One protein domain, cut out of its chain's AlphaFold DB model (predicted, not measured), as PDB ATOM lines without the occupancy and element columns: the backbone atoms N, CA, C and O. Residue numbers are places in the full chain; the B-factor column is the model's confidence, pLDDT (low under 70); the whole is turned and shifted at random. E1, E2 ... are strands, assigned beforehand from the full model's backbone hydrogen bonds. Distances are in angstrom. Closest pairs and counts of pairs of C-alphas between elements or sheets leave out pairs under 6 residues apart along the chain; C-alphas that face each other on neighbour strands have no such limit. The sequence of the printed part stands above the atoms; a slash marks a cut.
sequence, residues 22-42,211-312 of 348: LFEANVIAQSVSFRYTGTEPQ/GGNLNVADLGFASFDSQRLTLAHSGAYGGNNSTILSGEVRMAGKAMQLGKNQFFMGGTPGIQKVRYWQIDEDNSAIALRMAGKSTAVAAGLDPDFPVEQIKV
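AT A GLANCE: This is residues 22 to 42 and 211 to 312 of the 348 residues of an uncharacterized protein of Planktothricoides sp. SpSt-374 (UniProt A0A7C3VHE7). Picture a lopsided sandwich: one large sheet of seven strands, strongly twisted and folded back on itself at E7, with a small sheet of three strands, E6, E9 and E10, packed over the part of it that holds E4 and E5. A long loop, residues 221 to 243, wanders past the strand ends where E3 stops and E4 starts. The printed part has 123 residues with ten named strands, E1 to E10 in order along the chain, and no named helix; the class is all strand. The large sheet runs E2, E3, E7, E8, E1, E4, E5 and the small one E6, E9, E10, both all antiparallel. The whole is compact, with a radius of gyration of the C-alphas of 13.6 A, and rounded, spanning 35 by 30 by 30 A.

IN THESE COORDINATES: Find C-alpha 22 at (220.798, 128.831, -1.906); from there E1, residues 22 to 29, runs 21.8 A. E2 follows as residues 31 to 36, and past the cut you meet E3, residues 214 to 220. After the long loop look for C-alpha 244 at (217.458, 112.322, 11.173), where E4, residues 244 to 251, begins its 19.0 A. E5 is residues 254 to 258 and E6 is residues 263 to 266. E7, residues 270 to 280, is the longest strand by residues and covers 24.2 A; it bends by 77 degrees at residue 273. E8, residues 285 to 294, covers 25.9 A and bends by 56 degrees at residue 291. E9 is residues 296 to 300, and E10, residues 308 to 311, ends at C-alpha 311, (215.641, 120.814, -8.572).

HOW THE PARTS SIT: Begin with the large sheet, whose edge strands are E2 and E5. It is a folded sheet, one sheet bent back into two leaves that face each other: E2 and E3 face E8, E1, E4 and E5, with E7 as the hinge. Look at E1 and E4, antiparallel at 170 degrees, where N 26 and O 248 are 2.9 A apart, within hydrogen-bond range. On the other side of E1 is E8, with N 27 and O 288 at 2.9 A. E7 and E8 form a hairpin, with N 278 and O 287 at 2.9 A. E3 is staggered: it pairs with E7 over residues 214 to 215, where N 214 and O 274 are 2.8 A apart, and with E2 over residues 216 to 220, where N 217 and O 35 are 2.9 A apart. E4 and E5 are a hairpin, with N 249 and O 256 at 2.8 A. Now turn to the small sheet, which makes a sandwich, two sheets face to face, with the large one: their best planes are 24 degrees apart. In it N 265 of E6 and O 298 of E9 are 2.9 A apart, and in the hairpin of E9 and E10 N 310 and O 297 are 2.8 A apart. The closest C-alphas of E5 and E9 are those of Leu 258 and Ala 299, 6.5 A apart. E3 and E6 are near each other, while E2 and E10 are apart.

THE WHOLE: The two C-alphas farthest apart are those of Gln 227 and Gly 253, 41.3 A. Residues 43 to 210 are cut out, and C-alphas 42 and 211 are 7.4 A apart across that cut, on the link from E2 to E3. The link from E3 to E4 is long, with 23 residues. The mean pLDDT of the printed part is 85.0; look for values under 70 at residues 223 to 240, where the model's confidence is low.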
ATOM      1  N   LEU A  22     220.683 128.915  -3.355       92.81
ATOM      2  CA  LEU A  22     220.798 128.831  -1.906       92.81
ATOM      3  C   LEU A  22     219.664 127.963  -1.363       92.81
ATOM      4  O   LEU A  22     218.518 128.077  -1.802       92.81
ATOM      5  N   PHE A  23     219.989 127.138  -0.377       94.94
ATOM      6  CA  PHE A  23     218.993 126.461   0.436       94.94
ATOM      7  C   PHE A  23     219.258 126.718   1.916       94.94
ATOM      8  O   PHE A  23     220.400 126.921   2.340       94.94
ATOM      9  N   GLU A  24     218.186 126.678   2.695       96.56
ATOM     10  CA  GLU A  24     218.225 126.640   4.152       96.56
ATOM     11  C   GLU A  24     217.547 125.365   4.625       96.56
ATOM     12  O   GLU A  24     216.608 124.886   3.990       96.56
ATOM     13  N   ALA A  25     218.009 124.810   5.736       96.06
ATOM     14  CA  ALA A  25     217.378 123.649   6.328       96.06
ATOM     15  C   ALA A  25     217.419 123.704   7.851       96.06
ATOM     16  O   ALA A  25     218.390 124.188   8.435       96.06
ATOM     17  N   ASN A  26     216.368 123.178   8.468       97.00
ATOM     18  CA  ASN A  26     216.313 122.877   9.889       97.00
ATOM     19  C   ASN A  26     216.232 121.360  10.043       97.00
ATOM     20  O   ASN A  26     215.399 120.739   9.389       97.00
ATOM     21  N   VAL A  27     217.088 120.762  10.867       96.69
ATOM     22  CA  VAL A  27     217.142 119.305  11.064       96.69
ATOM     23  C   VAL A  27     217.278 118.994  12.541       96.69
ATOM     24  O   VAL A  27     218.087 119.619  13.221       96.69
ATOM     25  N   ILE A  28     216.518 118.010  13.009       96.94
ATOM     26  CA  ILE A  28     216.696 117.353  14.302       96.94
ATOM     27  C   ILE A  28     217.298 115.976  14.021       96.94
ATOM     28  O   ILE A  28     216.694 115.168  13.313       96.94
ATOM     29  N   ALA A  29     218.492 115.706  14.552       95.38
ATOM     30  CA  ALA A  29     219.201 114.446  14.341       95.38
ATOM     31  C   ALA A  29     219.873 113.943  15.624       95.38
ATOM     32  O   ALA A  29     220.359 114.728  16.435       95.38
ATOM     33  N   GLN A  30     219.932 112.622  15.799       93.81
ATOM     34  CA  GLN A  30     220.542 112.009  16.990       93.81
ATOM     35  C   GLN A  30     222.076 112.075  16.984       93.81
ATOM     36  O   GLN A  30     222.704 112.037  18.038       93.81
ATOM     37  N   SER A  31     222.678 112.142  15.796       92.88
ATOM     38  CA  SER A  31     224.127 112.231  15.612       92.88
ATOM     39  C   SER A  31     224.437 113.088  14.393       92.88
ATOM     40  O   SER A  31     223.735 113.014  13.378       92.88
ATOM     41  N   VAL A  32     225.478 113.901  14.519       93.69
ATOM     42  CA  VAL A  32     225.933 114.844  13.503       93.69
ATOM     43  C   VAL A  32     227.428 114.656  13.280       93.69
ATOM     44  O   VAL A  32     228.200 114.621  14.237       93.69
ATOM     45  N   SER A  33     227.848 114.613  12.022       93.56
ATOM     46  CA  SER A  33     229.261 114.595  11.633       93.56
ATOM     47  C   SER A  33     229.552 115.710  10.642       93.56
ATOM     48  O   SER A  33     228.710 115.986   9.795       93.56
ATOM     49  N   PHE A  34     230.724 116.331  10.692       93.62
ATOM     50  CA  PHE A  34     231.135 117.338   9.711       93.62
ATOM     51  C   PHE A  34     232.636 117.591   9.748       93.62
ATOM     52  O   PHE A  34     233.337 117.191  10.672       93.62
ATOM     53  N   ARG A  35     233.132 118.338   8.766       94.88
ATOM     54  CA  ARG A  35     234.489 118.881   8.744       94.88
ATOM     55  C   ARG A  35     234.449 120.394   8.904       94.88
ATOM     56  O   ARG A  35     233.729 121.062   8.166       94.88
ATOM     57  N   TYR A  36     235.221 120.944   9.833       95.62
ATOM     58  CA  TYR A  36     235.374 122.387   9.986       95.62
ATOM     59  C   TYR A  36     236.275 122.960   8.888       95.62
ATOM     60  O   TYR A  36     237.399 122.497   8.689       95.62
ATOM     61  N   THR A  37     235.783 123.977   8.183       95.06
ATOM     62  CA  THR A  37     236.463 124.581   7.020       95.06
ATOM     63  C   THR A  37     236.838 126.045   7.238       95.06
ATOM     64  O   THR A  37     237.299 126.709   6.312       95.06
ATOM     65  N   GLY A  38     236.627 126.578   8.444       93.25
ATOM     66  CA  GLY A  38     237.107 127.912   8.787       93.25
ATOM     67  C   GLY A  38     238.621 127.938   9.000       93.25
ATOM     68  O   GLY A  38     239.227 126.956   9.425       93.25
ATOM     69  N   THR A  39     239.223 129.086   8.701       91.81
ATOM     70  CA  THR A  39     240.667 129.328   8.837       91.81
ATOM     71  C   THR A  39     241.060 129.769  10.246       91.81
ATOM     72  O   THR A  39     242.207 129.609  10.657       91.81
ATOM     73  N   GLU A  40     240.118 130.341  10.997       93.25
ATOM     74  CA  GLU A  40     240.330 130.787  12.373       93.25
ATOM     75  C   GLU A  40     239.817 129.744  13.373       93.25
ATOM     76  O   GLU A  40     238.876 129.017  13.070       93.25
ATOM     77  N   PRO A  41     240.410 129.638  14.574       93.62
ATOM     78  CA  PRO A  41     239.877 128.779  15.624       93.62
ATOM     79  C   PRO A  41     238.487 129.247  16.037       93.62
ATOM     80  O   PRO A  41     238.299 130.425  16.341       93.62
ATOM     81  N   GLN A  42     237.530 128.326  16.102       94.81
ATOM     82  CA  GLN A  42     236.159 128.660  16.472       94.81
ATOM     83  C   GLN A  42     235.624 127.663  17.501       94.81
ATOM     84  O   GLN A  42     235.874 126.460  17.380       94.81
ATOM     85  N   GLY A 211     228.762 126.934  19.778       85.19
ATOM     86  CA  GLY A 211     229.175 128.037  18.923       85.19
ATOM     87  C   GLY A 211     228.258 128.167  17.701       85.19
ATOM     88  O   GLY A 211     227.922 127.188  17.035       85.19
ATOM     89  N   GLY A 212     227.852 129.395  17.377       85.38
ATOM     90  CA  GLY A 212     227.087 129.690  16.165       85.38
ATOM     91  C   GLY A 212     227.972 129.927  14.938       85.38
ATOM     92  O   GLY A 212     229.162 130.217  15.050       85.38
ATOM     93  N   ASN A 213     227.358 129.906  13.752       92.50
ATOM     94  CA  ASN A 213     227.977 130.307  12.480       92.50
ATOM     95  C   ASN A 213     229.268 129.548  12.099       92.50
ATOM     96  O   ASN A 213     230.244 130.172  11.680       92.50
ATOM     97  N   LEU A 214     229.267 128.221  12.188       94.88
ATOM     98  CA  LEU A 214     230.390 127.379  11.772       94.88
ATOM     99  C   LEU A 214     230.395 127.173  10.254       94.88
ATOM    100  O   LEU A 214     229.378 126.786   9.675       94.88
ATOM    101  N   ASN A 215     231.544 127.400   9.617       96.06
ATOM    102  CA  ASN A 215     231.777 126.971   8.238       96.06
ATOM    103  C   ASN A 215     232.121 125.481   8.241       96.06
ATOM    104  O   ASN A 215     233.020 125.049   8.968       96.06
ATOM    105  N   VAL A 216     231.385 124.705   7.452       94.81
ATOM    106  CA  VAL A 216     231.495 123.246   7.441       94.81
ATOM    107  C   VAL A 216     231.534 122.696   6.020       94.81
ATOM    108  O   VAL A 216     231.082 123.344   5.077       94.81
ATOM    109  N   ALA A 217     232.054 121.486   5.883       92.56
ATOM    110  CA  ALA A 217     231.873 120.615   4.730       92.56
ATOM    111  C   ALA A 217     231.491 119.214   5.218       92.56
ATOM    112  O   ALA A 217     231.664 118.897   6.396       92.56
ATOM    113  N   ASP A 218     230.978 118.388   4.307       88.56
ATOM    114  CA  ASP A 218     230.651 116.981   4.571       88.56
ATOM    115  C   ASP A 218     229.730 116.788   5.793       88.56
ATOM    116  O   ASP A 218     229.893 115.841   6.562       88.56
ATOM    117  N   LEU A 219     228.781 117.716   6.003       91.31
ATOM    118  CA  LEU A 219     227.801 117.594   7.082       91.31
ATOM    119  C   LEU A 219     226.894 116.388   6.808       91.31
ATOM    120  O   LEU A 219     226.251 116.309   5.759       91.31
ATOM    121  N   GLY A 220     226.846 115.470   7.765       89.62
ATOM    122  CA  GLY A 220     226.130 114.206   7.686       89.62
ATOM    123  C   GLY A 220     225.345 113.903   8.957       89.62
ATOM    124  O   GLY A 220     225.640 114.420  10.034       89.62
ATOM    125  N   PHE A 221     224.341 113.044   8.794       91.44
ATOM    126  CA  PHE A 221     223.382 112.638   9.825       91.44
ATOM    127  C   PHE A 221     223.266 111.118   9.846       91.44
ATOM    128  O   PHE A 221     222.186 110.567   9.658       91.44
ATOM    129  N   ALA A 222     224.395 110.425   9.930       81.81
ATOM    130  CA  ALA A 222     224.424 108.975   9.865       81.81
ATOM    131  C   ALA A 222     225.142 108.424  11.092       81.81
ATOM    132  O   ALA A 222     226.127 109.004  11.544       81.81
ATOM    133  N   SER A 223     224.647 107.312  11.632       69.62
ATOM    134  CA  SER A 223     225.342 106.634  12.716       69.62
ATOM    135  C   SER A 223     226.570 105.924  12.159       69.62
ATOM    136  O   SER A 223     226.486 105.165  11.191       69.62
ATOM    137  N   PHE A 224     227.721 106.180  12.775       62.38
ATOM    138  CA  PHE A 224     228.942 105.436  12.504       62.38
ATOM    139  C   PHE A 224     229.073 104.312  13.525       62.38
ATOM    140  O   PHE A 224     228.978 104.540  14.732       62.38
ATOM    141  N   ASP A 225     229.336 103.098  13.046       49.88
ATOM    142  CA  ASP A 225     229.905 102.083  13.920       49.88
ATOM    143  C   ASP A 225     231.314 102.545  14.317       49.88
ATOM    144  O   ASP A 225     232.171 102.812  13.472       49.88
ATOM    145  N   SER A 226     231.530 102.659  15.625       41.88
ATOM    146  CA  SER A 226     232.722 103.178  16.299       41.88
ATOM    147  C   SER A 226     234.069 102.575  15.861       41.88
ATOM    148  O   SER A 226     235.114 103.107  16.237       41.88
ATOM    149  N   GLN A 227     234.058 101.493  15.076       37.16
ATOM    150  CA  GLN A 227     235.243 100.844  14.511       37.16
ATOM    151  C   GLN A 227     235.667 101.377  13.129       37.16
ATOM    152  O   GLN A 227     236.772 101.081  12.676       37.16
ATOM    153  N   ARG A 228     234.840 102.186  12.451       41.09
ATOM    154  CA  ARG A 228     235.157 102.806  11.152       41.09
ATOM    155  C   ARG A 228     235.214 104.329  11.292       41.09
ATOM    156  O   ARG A 228     234.268 105.037  10.971       41.09
ATOM    157  N   LEU A 229     236.350 104.831  11.781       48.22
ATOM    158  CA  LEU A 229     236.659 106.262  11.947       48.22
ATOM    159  C   LEU A 229     236.961 106.946  10.599       48.22
ATOM    160  O   LEU A 229     238.047 107.475  10.376       48.22
ATOM    161  N   THR A 230     236.015 106.910   9.670       47.66
ATOM    162  CA  THR A 230     236.099 107.648   8.406       47.66
ATOM    163  C   THR A 230     234.832 108.455   8.234       47.66
ATOM    164  O   THR A 230     233.749 107.874   8.216       47.66
ATOM    165  N   LEU A 231     234.973 109.777   8.070       48.84
ATOM    166  CA  LEU A 231     233.889 110.631   7.588       48.84
ATOM    167  C   LEU A 231     233.255 109.950   6.373       48.84
ATOM    168  O   LEU A 231     233.961 109.601   5.418       48.84
ATOM    169  N   ALA A 232     231.938 109.747   6.422       43.22
ATOM    170  CA  ALA A 232     231.190 109.328   5.252       43.22
ATOM    171  C   ALA A 232     231.509 110.339   4.150       43.22
ATOM    172  O   ALA A 232     231.222 111.530   4.279       43.22
ATOM    173  N   HIS A 233     232.174 109.876   3.091       37.72
ATOM    174  CA  HIS A 233     232.284 110.679   1.887       37.72
ATOM    175  C   HIS A 233     230.858 111.003   1.452       37.72
ATOM    176  O   HIS A 233     229.997 110.119   1.461       37.72
ATOM    177  N   SER A 234     230.613 112.264   1.103       39.66
ATOM    178  CA  SER A 234     229.356 112.700   0.504       39.66
ATOM    179  C   SER A 234     229.021 111.776  -0.677       39.66
ATOM    180  O   SER A 234     229.645 111.840  -1.732       39.66
ATOM    181  N   GLY A 235     228.086 110.843  -0.465       42.81
ATOM    182  CA  GLY A 235     227.652 109.858  -1.463       42.81
ATOM    183  C   GLY A 235     227.920 108.379  -1.156       42.81
ATOM    184  O   GLY A 235     227.394 107.539  -1.873       42.81
ATOM    185  N   ALA A 236     228.665 108.013  -0.108       39.25
ATOM    186  CA  ALA A 236     228.858 106.607   0.274       39.25
ATOM    187  C   ALA A 236     228.019 106.257   1.513       39.25
ATOM    188  O   ALA A 236     228.529 106.159   2.627       39.25
ATOM    189  N   TYR A 237     226.713 106.084   1.317       49.44
ATOM    190  CA  TYR A 237     225.771 105.697   2.375       49.44
ATOM    191  C   TYR A 237     225.655 104.175   2.571       49.44
ATOM    192  O   TYR A 237     224.853 103.713   3.380       49.44
ATOM    193  N   GLY A 238     226.462 103.388   1.849       39.72
ATOM    194  CA  GLY A 238     226.467 101.926   1.898       39.72
ATOM    195  C   GLY A 238     226.857 101.382   3.275       39.72
ATOM    196  O   GLY A 238     228.030 101.122   3.532       39.72
ATOM    197  N   GLY A 239     225.859 101.204   4.145       51.03
ATOM    198  CA  GLY A 239     225.972 100.561   5.457       51.03
ATOM    199  C   GLY A 239     225.641 101.435   6.670       51.03
ATOM    200  O   GLY A 239     225.622 100.904   7.777       51.03
ATOM    201  N   ASN A 240     225.358 102.730   6.497       64.94
ATOM    202  CA  ASN A 240     225.064 103.626   7.619       64.94
ATOM    203  C   ASN A 240     223.561 103.916   7.702       64.94
ATOM    204  O   ASN A 240     222.926 104.129   6.675       64.94
ATOM    205  N   ASN A 241     222.997 103.982   8.912       81.50
ATOM    206  CA  ASN A 241     221.598 104.370   9.118       81.50
ATOM    207  C   ASN A 241     221.498 105.883   9.335       81.50
ATOM    208  O   ASN A 241     222.284 106.446  10.100       81.50
ATOM    209  N   SER A 242     220.518 106.536   8.705       89.12
ATOM    210  CA  SER A 242     220.220 107.941   8.994       89.12
ATOM    211  C   SER A 242     219.759 108.112  10.442       89.12
ATOM    212  O   SER A 242     218.985 107.307  10.961       89.12
ATOM    213  N   THR A 243     220.216 109.187  11.075       93.44
ATOM    214  CA  THR A 243     219.864 109.602  12.438       93.44
ATOM    215  C   THR A 243     218.926 110.805  12.455       93.44
ATOM    216  O   THR A 243     218.621 111.322  13.531       93.44
ATOM    217  N   ILE A 244     218.458 111.258  11.284       94.94
ATOM    218  CA  ILE A 244     217.458 112.322  11.173       94.94
ATOM    219  C   ILE A 244     216.148 111.844  11.798       94.94
ATOM    220  O   ILE A 244     215.635 110.776  11.467       94.94
ATOM    221  N   LEU A 245     215.584 112.653  12.686       95.62
ATOM    222  CA  LEU A 245     214.271 112.425  13.282       95.62
ATOM    223  C   LEU A 245     213.196 113.225  12.553       95.62
ATOM    224  O   LEU A 245     212.113 112.705  12.287       95.62
ATOM    225  N   SER A 246     213.516 114.470  12.210       97.25
ATOM    226  CA  SER A 246     212.656 115.359  11.443       97.25
ATOM    227  C   SER A 246     213.456 116.534  10.881       97.25
ATOM    228  O   SER A 246     214.594 116.797  11.280       97.25
ATOM    229  N   GLY A 247     212.861 117.265   9.947       96.81
ATOM    230  CA  GLY A 247     213.430 118.508   9.455       96.81
ATOM    231  C   GLY A 247     212.650 119.095   8.292       96.81
ATOM    232  O   GLY A 247     211.708 118.495   7.789       96.81
ATOM    233  N   GLU A 248     213.080 120.262   7.840       97.62
ATOM    234  CA  GLU A 248     212.534 120.935   6.670       97.62
ATOM    235  C   GLU A 248     213.670 121.586   5.888       97.62
ATOM    236  O   GLU A 248     214.550 122.224   6.468       97.62
ATOM    237  N   VAL A 249     213.628 121.458   4.567       96.31
ATOM    238  CA  VAL A 249     214.569 122.079   3.637       96.31
ATOM    239  C   VAL A 249     213.804 123.029   2.731       96.31
ATOM    240  O   VAL A 249     212.796 122.650   2.142       96.31
ATOM    241  N   ARG A 250     214.298 124.257   2.571       95.31
ATOM    242  CA  ARG A 250     213.737 125.266   1.671       95.31
ATOM    243  C   ARG A 250     214.743 125.644   0.598       95.31
ATOM    244  O   ARG A 250     215.852 126.066   0.912       95.31
ATOM    245  N   MET A 251     214.338 125.542  -0.663       92.81
ATOM    246  CA  MET A 251     215.141 125.939  -1.820       92.81
ATOM    247  C   MET A 251     214.229 126.434  -2.944       92.81
ATOM    248  O   MET A 251     213.210 125.812  -3.234       92.81
ATOM    249  N   ALA A 252     214.593 127.546  -3.590       87.12
ATOM    250  CA  ALA A 252     213.858 128.107  -4.733       87.12
ATOM    251  C   ALA A 252     212.334 128.255  -4.507       87.12
ATOM    252  O   ALA A 252     211.529 127.952  -5.385       87.12
ATOM    253  N   GLY A 253     211.934 128.691  -3.307       84.94
ATOM    254  CA  GLY A 253     210.526 128.891  -2.941       84.94
ATOM    255  C   GLY A 253     209.737 127.607  -2.652       84.94
ATOM    256  O   GLY A 253     208.552 127.694  -2.346       84.94
ATOM    257  N   LYS A 254     210.376 126.433  -2.713       90.44
ATOM    258  CA  LYS A 254     209.782 125.142  -2.354       90.44
ATOM    259  C   LYS A 254     210.304 124.674  -1.003       90.44
ATOM    260  O   LYS A 254     211.460 124.936  -0.667       90.44
ATOM    261  N   ALA A 255     209.450 123.990  -0.254       94.62
ATOM    262  CA  ALA A 255     209.794 123.329   0.997       94.62
ATOM    263  C   ALA A 255     209.651 121.811   0.825       94.62
ATOM    264  O   ALA A 255     208.711 121.366   0.172       94.62
ATOM    265  N   MET A 256     210.577 121.057   1.407       95.81
ATOM    266  CA  MET A 256     210.601 119.594   1.457       95.81
ATOM    267  C   MET A 256     210.745 119.175   2.916       95.81
ATOM    268  O   MET A 256     211.623 119.688   3.615       95.81
ATOM    269  N   GLN A 257     209.893 118.263   3.375       96.94
ATOM    270  CA  GLN A 257     209.973 117.735   4.735       96.94
ATOM    271  C   GLN A 257     210.957 116.567   4.785       96.94
ATOM    272  O   GLN A 257     211.025 115.752   3.871       96.94
ATOM    273  N   LEU A 258     211.710 116.481   5.874       95.19
ATOM    274  CA  LEU A 258     212.568 115.348   6.184       95.19
ATOM    275  C   LEU A 258     211.870 114.506   7.244       95.19
ATOM    276  O   LEU A 258     211.614 114.965   8.357       95.19
ATOM    277  N   GLY A 259     211.542 113.276   6.875       93.94
ATOM    278  CA  GLY A 259     210.978 112.282   7.773       93.94
ATOM    279  C   GLY A 259     212.046 111.551   8.583       93.94
ATOM    280  O   GLY A 259     213.237 111.565   8.265       93.94
ATOM    281  N   LYS A 260     211.589 110.845   9.618       94.50
ATOM    282  CA  LYS A 260     212.439 109.991  10.448       94.50
ATOM    283  C   LYS A 260     213.192 108.963   9.602       94.50
ATOM    284  O   LYS A 260     212.598 108.299   8.753       94.50
ATOM    285  N   ASN A 261     214.483 108.811   9.883       91.56
ATOM    286  CA  ASN A 261     215.433 107.926   9.212       91.56
ATOM    287  C   ASN A 261     215.583 108.179   7.701       91.56
ATOM    288  O   ASN A 261     216.148 107.343   6.999       91.56
ATOM    289  N   GLN A 262     215.105 109.311   7.179       91.56
ATOM    290  CA  GLN A 262     215.421 109.704   5.812       91.56
ATOM    291  C   GLN A 262     216.818 110.310   5.750       91.56
ATOM    292  O   GLN A 262     217.274 110.975   6.677       91.56
ATOM    293  N   PHE A 263     217.498 110.104   4.639       90.75
ATOM    294  CA  PHE A 263     218.732 110.781   4.300       90.75
ATOM    295  C   PHE A 263     218.428 112.106   3.623       90.75
ATOM    296  O   PHE A 263     217.580 112.182   2.736       90.75
ATOM    297  N   PHE A 264     219.179 113.134   4.005       91.06
ATOM    298  CA  PHE A 264     219.255 114.379   3.259       91.06
ATOM    299  C   PHE A 264     220.414 114.315   2.262       91.06
ATOM    300  O   PHE A 264     221.556 114.052   2.640       91.06
ATOM    301  N   MET A 265     220.118 114.595   0.996       88.50
ATOM    302  CA  MET A 265     221.074 114.590  -0.107       88.50
ATOM    303  C   MET A 265     221.179 116.003  -0.676       88.50
ATOM    304  O   MET A 265     220.440 116.390  -1.585       88.50
ATOM    305  N   GLY A 266     222.089 116.803  -0.123       78.00
ATOM    306  CA  GLY A 266     222.465 118.086  -0.711       78.00
ATOM    307  C   GLY A 266     223.518 117.856  -1.788       78.00
ATOM    308  O   GLY A 266     224.658 117.552  -1.452       78.00
ATOM    309  N   GLY A 267     223.163 117.992  -3.071       74.31
ATOM    310  CA  GLY A 267     224.144 117.902  -4.163       74.31
ATOM    311  C   GLY A 267     225.258 118.950  -4.023       74.31
ATOM    312  O   GLY A 267     225.145 119.871  -3.219       74.31
ATOM    313  N   THR A 268     226.315 118.880  -4.825       73.50
ATOM    314  CA  THR A 268     227.508 119.740  -4.684       73.50
ATOM    315  C   THR A 268     227.250 121.225  -5.016       73.50
ATOM    316  O   THR A 268     226.611 121.502  -6.036       73.50
ATOM    317  N   PRO A 269     227.776 122.202  -4.240       76.50
ATOM    318  CA  PRO A 269     228.722 122.062  -3.120       76.50
ATOM    319  C   PRO A 269     228.104 121.626  -1.777       76.50
ATOM    320  O   PRO A 269     228.849 121.303  -0.858       76.50
ATOM    321  N   GLY A 270     226.779 121.589  -1.656       89.38
ATOM    322  CA  GLY A 270     226.077 121.022  -0.506       89.38
ATOM    323  C   GLY A 270     225.953 121.997   0.660       89.38
ATOM    324  O   GLY A 270     225.786 123.205   0.473       89.38
ATOM    325  N   ILE A 271     225.983 121.456   1.875       92.94
ATOM    326  CA  ILE A 271     225.881 122.229   3.114       92.94
ATOM    327  C   ILE A 271     227.234 122.881   3.392       92.94
ATOM    328  O   ILE A 271     228.254 122.201   3.417       92.94
ATOM    329  N   GLN A 272     227.235 124.197   3.610       94.88
ATOM    330  CA  GLN A 272     228.471 124.978   3.762       94.88
ATOM    331  C   GLN A 272     228.564 125.680   5.116       94.88
ATOM    332  O   GLN A 272     229.635 126.124   5.529       94.88
ATOM    333  N   LYS A 273     227.428 125.838   5.803       95.81
ATOM    334  CA  LYS A 273     227.364 126.593   7.046       95.81
ATOM    335  C   LYS A 273     226.317 126.028   7.985       95.81
ATOM    336  O   LYS A 273     225.182 125.805   7.572       95.81
ATOM    337  N   VAL A 274     226.667 125.918   9.261       96.12
ATOM    338  CA  VAL A 274     225.697 125.728  10.339       96.12
ATOM    339  C   VAL A 274     225.586 127.028  11.116       96.12
ATOM    340  O   VAL A 274     226.554 127.548  11.665       96.12
ATOM    341  N   ARG A 275     224.395 127.618  11.087       94.06
ATOM    342  CA  ARG A 275     224.099 128.912  11.702       94.06
ATOM    343  C   ARG A 275     223.850 128.774  13.189       94.06
ATOM    344  O   ARG A 275     224.336 129.607  13.950       94.06
ATOM    345  N   TYR A 276     223.113 127.741  13.568       92.25
ATOM    346  CA  TYR A 276     222.612 127.556  14.915       92.25
ATOM    347  C   TYR A 276     222.543 126.074  15.265       92.25
ATOM    348  O   TYR A 276     222.280 125.247  14.389       92.25
ATOM    349  N   TRP A 277     222.759 125.792  16.542       91.38
ATOM    350  CA  TRP A 277     222.733 124.472  17.144       91.38
ATOM    351  C   TRP A 277     222.042 124.598  18.496       91.38
ATOM    352  O   TRP A 277     222.259 125.578  19.213       91.38
ATOM    353  N   GLN A 278     221.269 123.593  18.861       91.62
ATOM    354  CA  GLN A 278     220.717 123.460  20.199       91.62
ATOM    355  C   GLN A 278     220.514 121.988  20.516       91.62
ATOM    356  O   GLN A 278     220.393 121.155  19.614       91.62
ATOM    357  N   ILE A 279     220.456 121.686  21.803       91.19
ATOM    358  CA  ILE A 279     219.972 120.388  22.246       91.19
ATOM    359  C   ILE A 279     218.456 120.368  22.123       91.19
ATOM    360  O   ILE A 279     217.782 121.337  22.459       91.19
ATOM    361  N   ASP A 280     217.951 119.255  21.612       90.31
ATOM    362  CA  ASP A 280     216.543 118.911  21.632       90.31
ATOM    363  C   ASP A 280     216.354 117.807  22.678       90.31
ATOM    364  O   ASP A 280     216.680 116.638  22.445       90.31
ATOM    365  N   GLU A 281     215.912 118.215  23.867       85.31
ATOM    366  CA  GLU A 281     215.726 117.334  25.022       85.31
ATOM    367  C   GLU A 281     214.621 116.313  24.753       85.31
ATOM    368  O   GLU A 281     214.834 115.113  24.922       85.31
ATOM    369  N   ASP A 282     213.482 116.773  24.231       87.00
ATOM    370  CA  ASP A 282     212.310 115.940  23.956       87.00
ATOM    371  C   ASP A 282     212.662 114.758  23.046       87.00
ATOM    372  O   ASP A 282     212.184 113.636  23.235       87.00
ATOM    373  N   ASN A 283     213.546 114.995  22.075       88.50
ATOM    374  CA  ASN A 283     213.948 113.992  21.097       88.50
ATOM    375  C   ASN A 283     215.293 113.319  21.395       88.50
ATOM    376  O   ASN A 283     215.690 112.418  20.651       88.50
ATOM    377  N   SER A 284     215.990 113.711  22.470       90.38
ATOM    378  CA  SER A 284     217.359 113.250  22.760       90.38
ATOM    379  C   SER A 284     218.274 113.407  21.547       90.38
ATOM    380  O   SER A 284     218.851 112.443  21.040       90.38
ATOM    381  N   ALA A 285     218.300 114.621  21.012       92.94
ATOM    382  CA  ALA A 285     218.866 114.907  19.708       92.94
ATOM    383  C   ALA A 285     219.500 116.301  19.672       92.94
ATOM    384  O   ALA A 285     219.535 117.036  20.660       92.94
ATOM    385  N   ILE A 286     220.027 116.654  18.506       93.56
ATOM    386  CA  ILE A 286     220.588 117.967  18.219       93.56
ATOM    387  C   ILE A 286     219.759 118.589  17.106       93.56
ATOM    388  O   ILE A 286     219.595 118.005  16.032       93.56
ATOM    389  N   ALA A 287     219.260 119.790  17.369       95.00
ATOM    390  CA  ALA A 287     218.571 120.617  16.398       95.00
ATOM    391  C   ALA A 287     219.545 121.620  15.770       95.00
ATOM    392  O   ALA A 287     220.348 122.262  16.448       95.00
ATOM    393  N   LEU A 288     219.470 121.749  14.449       95.31
ATOM    394  CA  LEU A 288     220.453 122.444  13.628       95.31
ATOM    395  C   LEU A 288     219.740 123.324  12.622       95.31
ATOM    396  O   LEU A 288     218.815 122.866  11.955       95.31
ATOM    397  N   ARG A 289     220.240 124.546  12.429       96.19
ATOM    398  CA  ARG A 289     219.895 125.365  11.265       96.19
ATOM    399  C   ARG A 289     221.106 125.517  10.373       96.19
ATOM    400  O   ARG A 289     222.121 126.085  10.778       96.19
ATOM    401  N   MET A 290     220.984 125.058   9.140       95.50
ATOM    402  CA  MET A 290     222.068 125.009   8.171       95.50
ATOM    403  C   MET A 290     221.705 125.722   6.876       95.50
ATOM    404  O   MET A 290     220.536 125.930   6.555       95.50
ATOM    405  N   ALA A 291     222.734 126.122   6.140       96.19
ATOM    406  CA  ALA A 291     222.602 126.739   4.835       96.19
ATOM    407  C   ALA A 291     223.698 126.241   3.895       96.19
ATOM    408  O   ALA A 291     224.808 125.882   4.308       96.19
ATOM    409  N   GLY A 292     223.385 126.253   2.609       95.06
ATOM    410  CA  GLY A 292     224.294 125.785   1.582       95.06
ATOM    411  C   GLY A 292     223.888 126.246   0.198       95.06
ATOM    412  O   GLY A 292     222.958 127.037   0.025       95.06
ATOM    413  N   LYS A 293     224.608 125.734  -0.794       93.12
ATOM    414  CA  LYS A 293     224.295 125.928  -2.206       93.12
ATOM    415  C   LYS A 293     224.204 124.579  -2.879       93.12
ATOM    416  O   LYS A 293     225.063 123.726  -2.679       93.12
ATOM    417  N   SER A 294     223.182 124.388  -3.696       92.00
ATOM    418  CA  SER A 294     223.049 123.162  -4.471       92.00
ATOM    419  C   SER A 294     222.243 123.384  -5.740       92.00
ATOM    420  O   SER A 294     221.490 124.349  -5.850       92.00
ATOM    421  N   THR A 295     222.432 122.504  -6.716       89.75
ATOM    422  CA  THR A 295     221.578 122.419  -7.909       89.75
ATOM    423  C   THR A 295     220.310 121.609  -7.641       89.75
ATOM    424  O   THR A 295     219.281 121.816  -8.291       89.75
ATOM    425  N   ALA A 296     220.376 120.696  -6.669       90.56
ATOM    426  CA  ALA A 296     219.262 119.880  -6.235       90.56
ATOM    427  C   ALA A 296     219.437 119.438  -4.779       90.56
ATOM    428  O   ALA A 296     220.534 119.079  -4.352       90.56
ATOM    429  N   VAL A 297     218.331 119.394  -4.045       92.62
ATOM    430  CA  VAL A 297     218.261 118.739  -2.737       92.62
ATOM    431  C   VAL A 297     217.243 117.614  -2.803       92.62
ATOM    432  O   VAL A 297     216.207 117.771  -3.449       92.62
ATOM    433  N   ALA A 298     217.543 116.484  -2.175       92.75
ATOM    434  CA  ALA A 298     216.653 115.331  -2.156       92.75
ATOM    435  C   ALA A 298     216.556 114.697  -0.765       92.75
ATOM    436  O   ALA A 298     217.428 114.900   0.085       92.75
ATOM    437  N   ALA A 299     215.484 113.937  -0.564       92.88
ATOM    438  CA  ALA A 299     215.217 113.163   0.635       92.88
ATOM    439  C   ALA A 299     214.744 111.752   0.268       92.88
ATOM    440  O   ALA A 299     214.021 111.560  -0.711       92.88
ATOM    441  N   GLY A 300     215.161 110.751   1.039       90.19
ATOM    442  CA  GLY A 300     214.873 109.344   0.753       90.19
ATOM    443  C   GLY A 300     215.234 108.433   1.910       90.19
ATOM    444  O   GLY A 300     216.102 108.769   2.704       90.19
ATOM    445  N   LEU A 301     214.582 107.274   2.010       88.31
ATOM    446  CA  LEU A 301     215.039 106.206   2.912       88.31
ATOM    447  C   LEU A 301     216.308 105.529   2.387       88.31
ATOM    448  O   LEU A 301     217.067 104.969   3.168       88.31
ATOM    449  N   ASP A 302     216.526 105.607   1.076       84.62
ATOM    450  CA  ASP A 302     217.723 105.147   0.397       84.62
ATOM    451  C   ASP A 302     218.285 106.315  -0.433       84.62
ATOM    452  O   ASP A 302     217.542 106.930  -1.207       84.62
ATOM    453  N   PRO A 303     219.563 106.674  -0.265       82.19
ATOM    454  CA  PRO A 303     220.216 107.723  -1.042       82.19
ATOM    455  C   PRO A 303     220.293 107.448  -2.543       82.19
ATOM    456  O   PRO A 303     220.319 108.397  -3.327       82.19
ATOM    457  N   ASP A 304     220.268 106.177  -2.949       84.81
ATOM    458  CA  ASP A 304     220.220 105.790  -4.361       84.81
ATOM    459  C   ASP A 304     218.798 105.924  -4.941       84.81
ATOM    460  O   ASP A 304     218.620 106.045  -6.158       84.81
ATOM    461  N   PHE A 305     217.774 105.973  -4.079       84.88
ATOM    462  CA  PHE A 305     216.359 106.063  -4.451       84.88
ATOM    463  C   PHE A 305     215.626 107.170  -3.664       84.88
ATOM    464  O   PHE A 305     214.789 106.880  -2.799       84.88
ATOM    465  N   PRO A 306     215.896 108.460  -3.954       86.38
ATOM    466  CA  PRO A 306     215.201 109.568  -3.307       86.38
ATOM    467  C   PRO A 306     213.703 109.555  -3.631       86.38
ATOM    468  O   PRO A 306     213.302 109.376  -4.781       86.38
ATOM    469  N   VAL A 307     212.871 109.797  -2.616       89.38
ATOM    470  CA  VAL A 307     211.406 109.864  -2.755       89.38
ATOM    471  C   VAL A 307     210.910 111.283  -3.013       89.38
ATOM    472  O   VAL A 307     209.857 111.465  -3.619       89.38
ATOM    473  N   GLU A 308     211.672 112.292  -2.588       90.88
ATOM    474  CA  GLU A 308     211.346 113.700  -2.788       90.88
ATOM    475  C   GLU A 308     212.585 114.470  -3.244       90.88
ATOM    476  O   GLU A 308     213.703 114.209  -2.793       90.88
ATOM    477  N   GLN A 309     212.405 115.406  -4.179       91.38
ATOM    478  CA  GLN A 309     213.507 116.181  -4.731       91.38
ATOM    479  C   GLN A 309     213.063 117.574  -5.178       91.38
ATOM    480  O   GLN A 309     212.109 117.732  -5.939       91.38
ATOM    481  N   ILE A 310     213.835 118.585  -4.788       89.38
ATOM    482  CA  ILE A 310     213.741 119.940  -5.325       89.38
ATOM    483  C   ILE A 310     214.920 120.138  -6.283       89.38
ATOM    484  O   ILE A 310     216.076 120.029  -5.877       89.38
ATOM    485  N   LYS A 311     214.639 120.446  -7.554       88.44
ATOM    486  CA  LYS A 311     215.641 120.814  -8.572       88.44
ATOM    487  C   LYS A 311     215.432 122.248  -9.031       88.44
ATOM    488  O   LYS A 311     214.289 122.697  -9.136       88.44
ATOM    489  N   VAL A 312     216.525 122.931  -9.366       85.50
ATOM    490  CA  VAL A 312     216.475 124.270  -9.964       85.50
ATOM    491  C   VAL A 312     217.117 124.256 -11.344       85.50
ATOM    492  O   VAL A 312     218.259 123.829 -11.514       85.50
TER     493      VAL A 312